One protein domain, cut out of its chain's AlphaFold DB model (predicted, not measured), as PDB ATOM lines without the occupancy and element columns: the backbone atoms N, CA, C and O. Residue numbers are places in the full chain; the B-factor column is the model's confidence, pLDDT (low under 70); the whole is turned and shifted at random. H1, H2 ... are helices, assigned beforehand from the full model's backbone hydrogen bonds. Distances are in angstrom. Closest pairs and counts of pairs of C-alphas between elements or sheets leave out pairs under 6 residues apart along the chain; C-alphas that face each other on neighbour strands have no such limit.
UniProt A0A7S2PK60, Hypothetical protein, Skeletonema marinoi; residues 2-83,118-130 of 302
ATOM      1  N   ILE A   2     -10.224  -7.773 -33.065       65.38
ATOM      2  CA  ILE A   2      -9.520  -7.470 -34.332       65.38
ATOM      3  C   ILE A   2      -9.252  -5.963 -34.524       65.38
ATOM      4  O   ILE A   2      -8.102  -5.588 -34.704       65.38
ATOM      5  N   GLY A   3     -10.252  -5.092 -34.337       71.81
ATOM      6  CA  GLY A   3     -10.052  -3.635 -34.468       71.81
ATOM      7  C   GLY A   3      -9.099  -3.002 -33.439       71.81
ATOM      8  O   GLY A   3      -8.602  -1.905 -33.654       71.81
ATOM      9  N   VAL A   4      -8.802  -3.690 -32.327       80.75
ATOM     10  CA  VAL A   4      -7.802  -3.213 -31.351       80.75
ATOM     11  C   VAL A   4      -6.386  -3.500 -31.850       80.75
ATOM     12  O   VAL A   4      -5.512  -2.654 -31.711       80.75
ATOM     13  N   LEU A   5      -6.162  -4.671 -32.459       75.94
ATOM     14  CA  LEU A   5      -4.870  -5.013 -33.066       75.94
ATOM     15  C   LEU A   5      -4.560  -4.099 -34.256       75.94
ATOM     16  O   LEU A   5      -3.434  -3.633 -34.386       75.94
ATOM     17  N   GLU A   6      -5.572  -3.792 -35.064       74.88
ATOM     18  CA  GLU A   6      -5.473  -2.819 -36.153       74.88
ATOM     19  C   GLU A   6      -5.155  -1.412 -35.629       74.88
ATOM     20  O   GLU A   6      -4.196  -0.796 -36.081       74.88
ATOM     21  N   GLY A   7      -5.857  -0.943 -34.590       74.38
ATOM     22  CA  GLY A   7      -5.584   0.357 -33.966       74.38
ATOM     23  C   GLY A   7      -4.156   0.513 -33.424       74.38
ATOM     24  O   GLY A   7      -3.601   1.607 -33.485       74.38
ATOM     25  N   ILE A   8      -3.539  -0.567 -32.927       77.56
ATOM     26  CA  ILE A   8      -2.128  -0.565 -32.501       77.56
ATOM     27  C   ILE A   8      -1.193  -0.558 -33.718       77.56
ATOM     28  O   ILE A   8      -0.201   0.168 -33.723       77.56
ATOM     29  N   ALA A   9      -1.506  -1.328 -34.761       72.38
ATOM     30  CA  ALA A   9      -0.694  -1.401 -35.974       72.38
ATOM     31  C   ALA A   9      -0.653  -0.065 -36.741       72.38
ATOM     32  O   ALA A   9       0.412   0.317 -37.234       72.38
ATOM     33  N   LEU A  10      -1.755   0.696 -36.730       78.06
ATOM     34  CA  LEU A  10      -1.838   2.042 -37.313       78.06
ATOM     35  C   LEU A  10      -0.825   3.036 -36.716       78.06
ATOM     36  O   LEU A  10      -0.433   4.000 -37.370       78.06
ATOM     37  N   VAL A  11      -0.356   2.802 -35.484       73.94
ATOM     38  CA  VAL A  11       0.657   3.652 -34.834       73.94
ATOM     39  C   VAL A  11       2.024   3.531 -35.518       73.94
ATOM     40  O   VAL A  11       2.769   4.516 -35.568       73.94
ATOM     41  N   GLY A  12       2.353   2.338 -36.024       70.25
ATOM     42  CA  GLY A  12       3.601   2.048 -36.736       70.25
ATOM     43  C   GLY A  12       3.489   2.224 -38.250       70.25
ATOM     44  O   GLY A  12       4.442   2.685 -38.875       70.25
ATOM     45  N   ASN A  13       2.331   1.892 -38.823       70.50
ATOM     46  CA  ASN A  13       2.034   2.013 -40.245       70.50
ATOM     47  C   ASN A  13       0.618   2.595 -40.443       70.50
ATOM     48  O   ASN A  13      -0.352   1.852 -40.298       70.50
ATOM     49  N   PRO A  14       0.487   3.889 -40.787       73.69
ATOM     50  CA  PRO A  14      -0.811   4.547 -40.966       73.69
ATOM     51  C   PRO A  14      -1.703   3.939 -42.058       73.69
ATOM     52  O   PRO A  14      -2.917   4.074 -41.970       73.69
ATOM     53  N   GLU A  15      -1.118   3.249 -43.040       68.81
ATOM     54  CA  GLU A  15      -1.834   2.578 -44.137       68.81
ATOM     55  C   GLU A  15      -2.083   1.086 -43.836       68.81
ATOM     56  O   GLU A  15      -2.379   0.294 -44.730       68.81
ATOM     57  N   PHE A  16      -1.902   0.644 -42.586       69.81
ATOM     58  CA  PHE A  16      -2.115  -0.752 -42.218       69.81
ATOM     59  C   PHE A  16      -3.601  -1.114 -42.229       69.81
ATOM     60  O   PHE A  16      -4.376  -0.592 -41.427       69.81
ATOM     61  N   ALA A  17      -3.961  -2.105 -43.040       74.94
ATOM     62  CA  ALA A  17      -5.258  -2.761 -42.990       74.94
ATOM     63  C   ALA A  17      -5.074  -4.264 -42.740       74.94
ATOM     64  O   ALA A  17      -4.390  -4.986 -43.466       74.94
ATOM     65  N   ILE A  18      -5.708  -4.763 -41.674       72.06
ATOM     66  CA  ILE A  18      -5.522  -6.153 -41.217       72.06
ATOM     67  C   ILE A  18      -5.992  -7.183 -42.250       72.06
ATOM     68  O   ILE A  18      -5.523  -8.324 -42.274       72.06
ATOM     69  N   ILE A  19      -6.933  -6.775 -43.100       75.62
ATOM     70  CA  ILE A  19      -7.466  -7.591 -44.185       75.62
ATOM     71  C   ILE A  19      -6.340  -7.947 -45.157       75.62
ATOM     72  O   ILE A  19      -6.276  -9.093 -45.588       75.62
ATOM     73  N   ASP A  20      -5.394  -7.050 -45.406       72.69
ATOM     74  CA  ASP A  20      -4.387  -7.225 -46.460       72.69
ATOM     75  C   ASP A  20      -3.236  -8.131 -46.086       72.69
ATOM     76  O   ASP A  20      -2.593  -8.751 -46.942       72.69
ATOM     77  N   GLU A  21      -3.039  -8.261 -44.782       74.50
ATOM     78  CA  GLU A  21      -2.127  -9.223 -44.194       74.50
ATOM     79  C   GLU A  21      -2.776 -10.600 -44.051       74.50
ATOM     80  O   GLU A  21      -2.132 -11.634 -44.244       74.50
ATOM     81  N   ALA A  22      -4.073 -10.649 -43.739       82.31
ATOM     82  CA  ALA A  22      -4.787 -11.907 -43.555       82.31
ATOM     83  C   ALA A  22      -5.202 -12.557 -44.886       82.31
ATOM     84  O   ALA A  22      -5.276 -13.788 -44.983       82.31
ATOM     85  N   TYR A  23      -5.480 -11.756 -45.915       86.12
ATOM     86  CA  TYR A  23      -6.079 -12.219 -47.163       86.12
ATOM     87  C   TYR A  23      -5.235 -13.256 -47.921       86.12
ATOM     88  O   TYR A  23      -5.803 -14.285 -48.290       86.12
ATOM     89  N   PRO A  24      -3.900 -13.116 -48.075       87.12
ATOM     90  CA  PRO A  24      -3.060 -14.143 -48.706       87.12
ATOM     91  C   PRO A  24      -3.180 -15.524 -48.045       87.12
ATOM     92  O   PRO A  24      -3.265 -16.554 -48.719       87.12
ATOM     93  N   TYR A  25      -3.251 -15.554 -46.712       88.44
ATOM     94  CA  TYR A  25      -3.449 -16.793 -45.964       88.44
ATOM     95  C   TYR A  25      -4.850 -17.379 -46.191       88.44
ATOM     96  O   TYR A  25      -4.987 -18.589 -46.401       88.44
ATOM     97  N   ILE A  26      -5.887 -16.534 -46.192       91.06
ATOM     98  CA  ILE A  26      -7.272 -16.951 -46.459       91.06
ATOM     99  C   ILE A  26      -7.400 -17.506 -47.881       91.06
ATOM    100  O   ILE A  26      -7.942 -18.596 -48.051       91.06
ATOM    101  N   ALA A  27      -6.857 -16.812 -48.882       92.06
ATOM    102  CA  ALA A  27      -6.870 -17.226 -50.280       92.06
ATOM    103  C   ALA A  27      -6.211 -18.598 -50.462       92.06
ATOM    104  O   ALA A  27      -6.813 -19.507 -51.041       92.06
ATOM    105  N   ARG A  28      -5.021 -18.802 -49.875       92.00
ATOM    106  CA  ARG A  28      -4.375 -20.121 -49.865       92.00
ATOM    107  C   ARG A  28      -5.269 -21.171 -49.222       92.00
ATOM    108  O   ARG A  28      -5.428 -22.253 -49.783       92.00
ATOM    109  N   ARG A  29      -5.842 -20.883 -48.052       93.69
ATOM    110  CA  ARG A  29      -6.678 -21.855 -47.341       93.69
ATOM    111  C   ARG A  29      -7.917 -22.230 -48.157       93.69
ATOM    112  O   ARG A  29      -8.216 -23.413 -48.256       93.69
ATOM    113  N   LEU A  30      -8.582 -21.268 -48.794       94.94
ATOM    114  CA  LEU A  30      -9.729 -21.512 -49.674       94.94
ATOM    115  C   LEU A  30      -9.375 -22.388 -50.882       94.94
ATOM    116  O   LEU A  30     -10.167 -23.241 -51.268       94.94
ATOM    117  N   MET A  31      -8.189 -22.197 -51.463       93.88
ATOM    118  CA  MET A  31      -7.752 -22.928 -52.659       93.88
ATOM    119  C   MET A  31      -7.136 -24.306 -52.385       93.88
ATOM    120  O   MET A  31      -6.917 -25.060 -53.332       93.88
ATOM    121  N   THR A  32      -6.851 -24.641 -51.121       94.38
ATOM    122  CA  THR A  32      -6.125 -25.873 -50.745       94.38
ATOM    123  C   THR A  32      -6.855 -26.778 -49.758       94.38
ATOM    124  O   THR A  32      -6.571 -27.972 -49.704       94.38
ATOM    125  N   ASP A  33      -7.781 -26.248 -48.959       94.88
ATOM    126  CA  ASP A  33      -8.491 -27.021 -47.940       94.88
ATOM    127  C   ASP A  33      -9.707 -27.752 -48.532       94.88
ATOM    128  O   ASP A  33     -10.601 -27.140 -49.115       94.88
ATOM    129  N   ASP A  34      -9.747 -29.072 -48.348       94.75
ATOM    130  CA  ASP A  34     -10.778 -29.960 -48.900       94.75
ATOM    131  C   ASP A  34     -12.112 -29.935 -48.126       94.75
ATOM    132  O   ASP A  34     -13.085 -30.590 -48.504       94.75
ATOM    133  N   SER A  35     -12.201 -29.183 -47.027       96.62
ATOM    134  CA  SER A  35     -13.413 -29.147 -46.215       96.62
ATOM    135  C   SER A  35     -14.612 -28.624 -47.022       96.62
ATOM    136  O   SER A  35     -14.522 -27.589 -47.693       96.62
ATOM    137  N   PRO A  36     -15.793 -29.270 -46.908       96.12
ATOM    138  CA  PRO A  36     -16.989 -28.858 -47.645       96.12
ATOM    139  C   PRO A  36     -17.355 -27.388 -47.423       96.12
ATOM    140  O   PRO A  36     -17.821 -26.703 -48.331       96.12
ATOM    141  N   ARG A  37     -17.098 -26.887 -46.209       96.69
ATOM    142  CA  ARG A  37     -17.320 -25.489 -45.840       96.69
ATOM    143  C   ARG A  37     -16.423 -24.537 -46.628       96.69
ATOM    144  O   ARG A  37     -16.921 -23.514 -47.091       96.69
ATOM    145  N   LEU A  38     -15.131 -24.836 -46.773       96.12
ATOM    146  CA  LEU A  38     -14.212 -23.950 -47.489       96.12
ATOM    147  C   LEU A  38     -14.396 -24.045 -49.000       96.12
ATOM    148  O   LEU A  38     -14.373 -23.008 -49.653       96.12
ATOM    149  N   LYS A  39     -14.720 -25.225 -49.544       95.19
ATOM    150  CA  LYS A  39     -15.148 -25.348 -50.948       95.19
ATOM    151  C   LYS A  39     -16.385 -24.498 -51.246       95.19
ATOM    152  O   LYS A  39     -16.429 -23.790 -52.250       95.19
ATOM    153  N   ALA A  40     -17.381 -24.525 -50.357       94.56
ATOM    154  CA  ALA A  40     -18.568 -23.680 -50.486       94.56
ATOM    155  C   ALA A  40     -18.230 -22.185 -50.365       94.56
ATOM    156  O   ALA A  40     -18.784 -21.378 -51.107       94.56
ATOM    157  N   ALA A  41     -17.301 -21.820 -49.476       95.88
ATOM    158  CA  ALA A  41     -16.839 -20.443 -49.327       95.88
ATOM    159  C   ALA A  41     -16.077 -19.946 -50.566       95.88
ATOM    160  O   ALA A  41     -16.377 -18.858 -51.044       95.88
ATOM    161  N   LEU A  42     -15.169 -20.755 -51.128       95.50
ATOM    162  CA  LEU A  42     -14.476 -20.460 -52.387       95.50
ATOM    163  C   LEU A  42     -15.494 -20.228 -53.507       95.50
ATOM    164  O   LEU A  42     -15.433 -19.223 -54.210       95.50
ATOM    165  N   ARG A  43     -16.479 -21.125 -53.628       94.75
ATOM    166  CA  ARG A  43     -17.539 -20.987 -54.626       94.75
ATOM    167  C   ARG A  43     -18.335 -19.702 -54.426       94.75
ATOM    168  O   ARG A  43     -18.511 -18.966 -55.382       94.75
ATOM    169  N   TYR A  44     -18.788 -19.413 -53.210       94.69
ATOM    170  CA  TYR A  44     -19.540 -18.191 -52.915       94.69
ATOM    171  C   TYR A  44     -18.723 -16.924 -53.195       94.69
ATOM    172  O   TYR A  44     -19.267 -15.926 -53.652       94.69
ATOM    173  N   MET A  45     -17.415 -16.966 -52.954       92.62
ATOM    174  CA  MET A  45     -16.524 -15.844 -53.213       92.62
ATOM    175  C   MET A  45     -16.372 -15.541 -54.705       92.62
ATOM    176  O   MET A  45     -16.377 -14.375 -55.080       92.62
ATOM    177  N   VAL A  46     -16.271 -16.576 -55.544       94.31
ATOM    178  CA  VAL A  46     -16.116 -16.415 -56.999       94.31
ATOM    179  C   VAL A  46     -17.456 -16.187 -57.704       94.31
ATOM    180  O   VAL A  46     -17.504 -15.498 -58.711       94.31
ATOM    181  N   TYR A  47     -18.548 -16.758 -57.200       93.75
ATOM    182  CA  TYR A  47     -19.865 -16.675 -57.844       93.75
ATOM    183  C   TYR A  47     -20.784 -15.579 -57.282       93.75
ATOM    184  O   TYR A  47     -21.855 -15.301 -57.830       93.75
ATOM    185  N   GLY A  48     -20.424 -15.016 -56.129       90.69
ATOM    186  CA  GLY A  48     -21.260 -14.078 -55.393       90.69
ATOM    187  C   GLY A  48     -22.652 -14.630 -55.056       90.69
ATOM    188  O   GLY A  48     -22.906 -15.837 -55.026       90.69
ATOM    189  N   ARG A  49     -23.586 -13.711 -54.787       87.06
ATOM    190  CA  ARG A  49     -24.997 -14.040 -54.507       87.06
ATOM    191  C   ARG A  49     -25.797 -14.354 -55.766       87.06
ATOM    192  O   ARG A  49     -26.783 -15.078 -55.688       87.06
ATOM    193  N   GLU A  50     -25.388 -13.793 -56.898       84.81
ATOM    194  CA  GLU A  50     -26.097 -13.917 -58.173       84.81
ATOM    195  C   GLU A  50     -25.856 -15.271 -58.848       84.81
ATOM    196  O   GLU A  50     -26.601 -15.651 -59.750       84.81
ATOM    197  N   GLY A  51     -24.853 -16.029 -58.391       88.38
ATOM    198  CA  GLY A  51     -24.540 -17.342 -58.948       88.38
ATOM    199  C   GLY A  51     -23.891 -17.264 -60.330       88.38
ATOM    200  O   GLY A  51     -23.908 -18.256 -61.062       88.38
ATOM    201  N   SER A  52     -23.310 -16.117 -60.682       90.44
ATOM    202  CA  SER A  52     -22.569 -15.877 -61.916       90.44
ATOM    203  C   SER A  52     -21.069 -15.863 -61.618       90.44
ATOM    204  O   SER A  52     -20.623 -15.262 -60.650       90.44
ATOM    205  N   PHE A  53     -20.280 -16.571 -62.426       94.00
ATOM    206  CA  PHE A  53     -18.828 -16.621 -62.251       94.00
ATOM    207  C   PHE A  53     -18.212 -15.230 -62.459       94.00
ATOM    208  O   PHE A  53     -18.395 -14.646 -63.527       94.00
ATOM    209  N   ASP A  54     -17.456 -14.738 -61.479       92.62
ATOM    210  CA  ASP A  54     -16.737 -13.466 -61.523       92.62
ATOM    211  C   ASP A  54     -15.224 -13.714 -61.613       92.62
ATOM    212  O   ASP A  54     -14.585 -14.224 -60.683       92.62
ATOM    213  N   ALA A  55     -14.636 -13.357 -62.757       91.06
ATOM    214  CA  ALA A  55     -13.214 -13.564 -62.987       91.06
ATOM    215  C   ALA A  55     -12.341 -12.653 -62.126       91.06
ATOM    216  O   ALA A  55     -11.230 -13.052 -61.795       91.06
ATOM    217  N   GLU A  56     -12.820 -11.467 -61.744       86.94
ATOM    218  CA  GLU A  56     -12.049 -10.534 -60.920       86.94
ATOM    219  C   GLU A  56     -11.797 -11.121 -59.539       86.94
ATOM    220  O   GLU A  56     -10.660 -11.151 -59.081       86.94
ATOM    221  N   LYS A  57     -12.824 -11.711 -58.920       90.00
ATOM    222  CA  LYS A  57     -12.679 -12.371 -57.613       90.00
ATOM    223  C   LYS A  57     -11.701 -13.532 -57.661       90.00
ATOM    224  O   LYS A  57     -10.940 -13.740 -56.717       90.00
ATOM    225  N   LEU A  58     -11.702 -14.297 -58.754       92.62
ATOM    226  CA  LEU A  58     -10.735 -15.375 -58.912       92.62
ATOM    227  C   LEU A  58      -9.315 -14.843 -59.153       92.62
ATOM    228  O   LEU A  58      -8.363 -15.376 -58.589       92.62
ATOM    229  N   ILE A  59      -9.170 -13.796 -59.961       87.19
ATOM    230  CA  ILE A  59      -7.897 -13.106 -60.190       87.19
ATOM    231  C   ILE A  59      -7.317 -12.595 -58.865       87.19
ATOM    232  O   ILE A  59      -6.153 -12.866 -58.567       87.19
ATOM    233  N   ASP A  60      -8.139 -11.947 -58.041       85.56
ATOM    234  CA  ASP A  60      -7.755 -11.427 -56.730       85.56
ATOM    235  C   ASP A  60      -7.223 -12.545 -55.816       85.56
ATOM    236  O   ASP A  60      -6.211 -12.385 -55.129       85.56
ATOM    237  N   LEU A  61      -7.878 -13.712 -55.824       91.12
ATOM    238  CA  LEU A  61      -7.424 -14.894 -55.089       91.12
ATOM    239  C   LEU A  61      -6.067 -15.401 -55.594       91.12
ATOM    240  O   LEU A  61      -5.191 -15.709 -54.783       91.12
ATOM    241  N   LEU A  62      -5.880 -15.482 -56.914       87.50
ATOM    242  CA  LEU A  62      -4.630 -15.941 -57.525       87.50
ATOM    243  C   LEU A  62      -3.458 -15.011 -57.190       87.50
ATOM    244  O   LEU A  62      -2.394 -15.490 -56.799       87.50
ATOM    245  N   GLN A  63      -3.663 -13.696 -57.264       82.94
ATOM    246  CA  GLN A  63      -2.656 -12.704 -56.876       82.94
ATOM    247  C   GLN A  63      -2.306 -12.800 -55.386       82.94
ATOM    248  O   GLN A  63      -1.135 -12.749 -55.005       82.94
ATOM    249  N   ALA A  64      -3.306 -12.998 -54.524       83.69
ATOM    250  CA  ALA A  64      -3.080 -13.174 -53.094       83.69
ATOM    251  C   ALA A  64      -2.280 -14.451 -52.778       83.69
ATOM    252  O   ALA A  64      -1.436 -14.446 -51.880       83.69
ATOM    253  N   LEU A  65      -2.490 -15.536 -53.530       84.25
ATOM    254  CA  LEU A  65      -1.694 -16.761 -53.411       84.25
ATOM    255  C   LEU A  65      -0.249 -16.574 -53.883       84.25
ATOM    256  O   LEU A  65       0.668 -17.114 -53.258       84.25
ATOM    257  N   GLU A  66      -0.036 -15.812 -54.954       78.50
ATOM    258  CA  GLU A  66       1.306 -15.441 -55.404       78.50
ATOM    259  C   GLU A  66       2.035 -14.643 -54.313       78.50
ATOM    260  O   GLU A  66       3.131 -15.033 -53.906       78.50
ATOM    261  N   LYS A  67       1.378 -13.622 -53.735       76.12
ATOM    262  CA  LYS A  67       1.906 -12.855 -52.590       76.12
ATOM    263  C   LYS A  67       2.246 -13.769 -51.409       76.12
ATOM    264  O   LYS A  67       3.327 -13.654 -50.840       76.12
ATOM    265  N   PHE A  68       1.363 -14.707 -51.051       81.06
ATOM    266  CA  PHE A  68       1.629 -15.667 -49.971       81.06
ATOM    267  C   PHE A  68       2.881 -16.513 -50.243       81.06
ATOM    268  O   PHE A  68       3.680 -16.752 -49.336       81.06
ATOM    269  N   SER A  69       3.040 -16.978 -51.482       75.00
ATOM    270  CA  SER A  69       4.160 -17.836 -51.878       75.00
ATOM    271  C   SER A  69       5.483 -17.072 -51.827       75.00
ATOM    272  O   SER A  69       6.432 -17.566 -51.225       75.00
ATOM    273  N   ALA A  70       5.512 -15.835 -52.337       69.12
ATOM    274  CA  ALA A  70       6.677 -14.953 -52.242       69.12
ATOM    275  C   ALA A  70       7.092 -14.707 -50.778       69.12
ATOM    276  O   ALA A  70       8.256 -14.863 -50.421       69.12
ATOM    277  N   VAL A  71       6.127 -14.425 -49.892       68.12
ATOM    278  CA  VAL A  71       6.400 -14.219 -48.457       68.12
ATOM    279  C   VAL A  71       6.982 -15.463 -47.796       68.12
ATOM    280  O   VAL A  71       7.930 -15.362 -47.017       68.12
ATOM    281  N   LYS A  72       6.401 -16.634 -48.076       70.69
ATOM    282  CA  LYS A  72       6.821 -17.898 -47.466       70.69
ATOM    283  C   LYS A  72       8.223 -18.312 -47.917       70.69
ATOM    284  O   LYS A  72       9.004 -18.759 -47.079       70.69
ATOM    285  N   ASP A  73       8.500 -18.222 -49.214       63.84
ATOM    286  CA  ASP A  73       9.702 -18.809 -49.807       63.84
ATOM    287  C   ASP A  73      10.899 -17.848 -49.767       63.84
ATOM    288  O   ASP A  73      12.030 -18.298 -49.580       63.84
ATOM    289  N   GLU A  74      10.675 -16.535 -49.878       56.00
ATOM    290  CA  GLU A  74      11.761 -15.545 -49.916       56.00
ATOM    291  C   GLU A  74      12.024 -14.894 -48.554       56.00
ATOM    292  O   GLU A  74      13.106 -14.345 -48.336       56.00
ATOM    293  N   GLY A  75      11.065 -14.936 -47.617       52.28
ATOM    294  CA  GLY A  75      11.197 -14.291 -46.303       52.28
ATOM    295  C   GLY A  75      11.557 -12.799 -46.387       52.28
ATOM    296  O   GLY A  75      12.037 -12.215 -45.411       52.28
ATOM    297  N   ASP A  76      11.361 -12.170 -47.550       47.75
ATOM    298  CA  ASP A  76      11.937 -10.863 -47.877       47.75
ATOM    299  C   ASP A  76      11.253  -9.717 -47.099       47.75
ATOM    300  O   ASP A  76      11.768  -8.596 -46.972       47.75
ATOM    301  N   GLY A  77      10.106 -10.019 -46.483       50.09
ATOM    302  CA  GLY A  77       9.303  -9.099 -45.692       50.09
ATOM    303  C   GLY A  77       8.733  -7.940 -46.509       50.09
ATOM    304  O   GLY A  77       8.448  -6.903 -45.919       50.09
ATOM    305  N   SER A  78       8.607  -8.074 -47.834       49.88
ATOM    306  CA  SER A  78       7.991  -7.088 -48.731       49.88
ATOM    307  C   SER A  78       6.487  -6.966 -48.541       49.88
ATOM    308  O   SER A  78       5.957  -5.876 -48.711       49.88
ATOM    309  N   ALA A  79       5.812  -8.030 -48.096       49.62
ATOM    310  CA  ALA A  79       4.387  -7.962 -47.773       49.62
ATOM    311  C   ALA A  79       4.058  -7.017 -46.612       49.62
ATOM    312  O   ALA A  79       2.930  -6.552 -46.560       49.62
ATOM    313  N   PHE A  80       5.040  -6.700 -45.758       51.72
ATOM    314  CA  PHE A  80       4.904  -5.792 -44.614       51.72
ATOM    315  C   PHE A  80       5.492  -4.395 -44.879       51.72
ATOM    316  O   PHE A  80       5.676  -3.612 -43.944       51.72
ATOM    317  N   LYS A  81       5.879  -4.095 -46.127       50.16
ATOM    318  CA  LYS A  81       6.420  -2.789 -46.514       50.16
ATOM    319  C   LYS A  81       5.303  -1.941 -47.108       50.16
ATOM    320  O   LYS A  81       4.806  -2.260 -48.182       50.16
ATOM    321  N   VAL A  82       4.984  -0.830 -46.458       47.31
ATOM    322  CA  VAL A  82       4.279   0.277 -47.116       47.31
ATOM    323  C   VAL A  82       5.342   1.148 -47.778       47.31
ATOM    324  O   VAL A  82       6.372   1.442 -47.170       47.31
ATOM    325  N   ASP A  83       5.171   1.430 -49.070       49.03
ATOM    326  CA  ASP A  83       6.119   2.182 -49.911       49.03
ATOM    327  C   ASP A  83       7.564   1.642 -49.921       49.03
ATOM    328  O   ASP A  83       8.538   2.381 -50.054       49.03
ATOM    329  N   GLY A 118     -11.696  -4.424 -58.395       46.38
ATOM    330  CA  GLY A 118     -11.147  -5.637 -57.787       46.38
ATOM    331  C   GLY A 118     -10.102  -5.332 -56.707       46.38
ATOM    332  O   GLY A 118      -9.592  -4.213 -56.597       46.38
ATOM    333  N   TYR A 119      -9.770  -6.340 -55.904       49.56
ATOM    334  CA  TYR A 119      -8.854  -6.245 -54.761       49.56
ATOM    335  C   TYR A 119      -7.519  -5.562 -55.120       49.56
ATOM    336  O   TYR A 119      -6.988  -4.781 -54.335       49.56
ATOM    337  N   SER A 120      -7.022  -5.765 -56.347       44.25
ATOM    338  CA  SER A 120      -5.829  -5.094 -56.893       44.25
ATOM    339  C   SER A 120      -5.919  -3.559 -56.945       44.25
ATOM    340  O   SER A 120      -4.895  -2.894 -56.777       44.25
ATOM    341  N   SER A 121      -7.101  -2.997 -57.211       43.34
ATOM    342  CA  SER A 121      -7.321  -1.554 -57.403       43.34
ATOM    343  C   SER A 121      -7.440  -0.816 -56.073       43.34
ATOM    344  O   SER A 121      -6.889   0.270 -55.920       43.34
ATOM    345  N   VAL A 122      -8.123  -1.433 -55.101       42.38
ATOM    346  CA  VAL A 122      -8.277  -0.904 -53.734       42.38
ATOM    347  C   VAL A 122      -6.938  -0.890 -52.997       42.38
ATOM    348  O   VAL A 122      -6.683   0.002 -52.196       42.38
ATOM    349  N   MET A 123      -6.059  -1.842 -53.313       45.38
ATOM    350  CA  MET A 123      -4.802  -2.056 -52.598       45.38
ATOM    351  C   MET A 123      -3.565  -1.425 -53.234       45.38
ATOM    352  O   MET A 123      -2.459  -1.633 -52.738       45.38
ATOM    353  N   GLY A 124      -3.710  -0.693 -54.347       38.22
ATOM    354  CA  GLY A 124      -2.572  -0.052 -55.016       38.22
ATOM    355  C   GLY A 124      -1.455  -1.033 -55.401       38.22
ATOM    356  O   GLY A 124      -0.286  -0.647 -55.453       38.22
ATOM    357  N   ILE A 125      -1.793  -2.308 -55.646       39.88
ATOM    358  CA  ILE A 125      -0.821  -3.375 -55.911       39.88
ATOM    359  C   ILE A 125      -0.245  -3.173 -57.316       39.88
ATOM    360  O   ILE A 125      -0.673  -3.778 -58.297       39.88
ATOM    361  N   ASN A 126       0.768  -2.318 -57.424       37.44
ATOM    362  CA  ASN A 126       1.632  -2.257 -58.591       37.44
ATOM    363  C   ASN A 126       2.682  -3.370 -58.481       37.44
ATOM    364  O   ASN A 126       3.800  -3.148 -58.028       37.44
ATOM    365  N   LEU A 127       2.357  -4.574 -58.967       43.62
ATOM    366  CA  LEU A 127       3.322  -5.677 -59.159       43.62
ATOM    367  C   LEU A 127       4.420  -5.357 -60.205       43.62
ATOM    368  O   LEU A 127       5.260  -6.199 -60.527       43.62
ATOM    369  N   ARG A 128       4.444  -4.138 -60.758       40.16
ATOM    370  CA  ARG A 128       5.487  -3.659 -61.670       40.16
ATOM    371  C   ARG A 128       6.716  -3.212 -60.867       40.16
ATOM    372  O   ARG A 128       6.871  -2.042 -60.544       40.16
ATOM    373  N   THR A 129       7.627  -4.145 -60.592       37.94
ATOM    374  CA  THR A 129       9.022  -3.830 -60.233       37.94
ATOM    375  C   THR A 129       9.968  -4.459 -61.260       37.94
ATOM    376  O   THR A 129       9.745  -5.576 -61.726       37.94
ATOM    377  N   GLU A 130      11.016  -3.727 -61.637       34.38
ATOM    378  CA  GLU A 130      12.017  -4.064 -62.659       34.38
ATOM    379  C   GLU A 130      12.661  -5.454 -62.454       34.38
ATOM    380  O   GLU A 130      13.005  -5.831 -61.337       34.38
TER     381      GLU A 130
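What this domain is: This is residues 2 to 83 and 118 to 130 of the 302 residues of the protein "Hypothetical protein" of Skeletonema marinoi (UniProt A0A7S2PK60). H2 and H4 cross, H3 completes a triangle, and H1 lies beyond H2's start. The printed part, 95 residues with five named helices, is all helix. It is only just compact, close to loose: radius of gyration of the C-alphas 14.7 A, spans 40 by 37 by 24 A.

How they stand to each other: H1, residues 2 to 12, and H2, residues 18 to 32, are close but not clearly touching. H3, residues 36 to 47, touches H2, closest at C-alphas 38 and 30, 5.6 A. H4, residues 55 to 74, touches H3 and, about perpendicular at 82 degrees, H2, closest at C-alphas 64 and 24, 4.5 A. H5, residues 119 to 122, only just touches H4, with 3 C-alpha pairs within 8 A. Every O i to N i+4 pair in H3 and H4 is within hydrogen-bond range.

Where its parts are: H1 begins at (-9.520, -7.470, -34.332); H4, 28.3 A long, ends at (11.761, -15.545, -49.916).

The domain as a whole: Residues 84 to 117 are cut out, 20.5 A between C-alphas 83 and 118; 29 residues have pLDDT under 70.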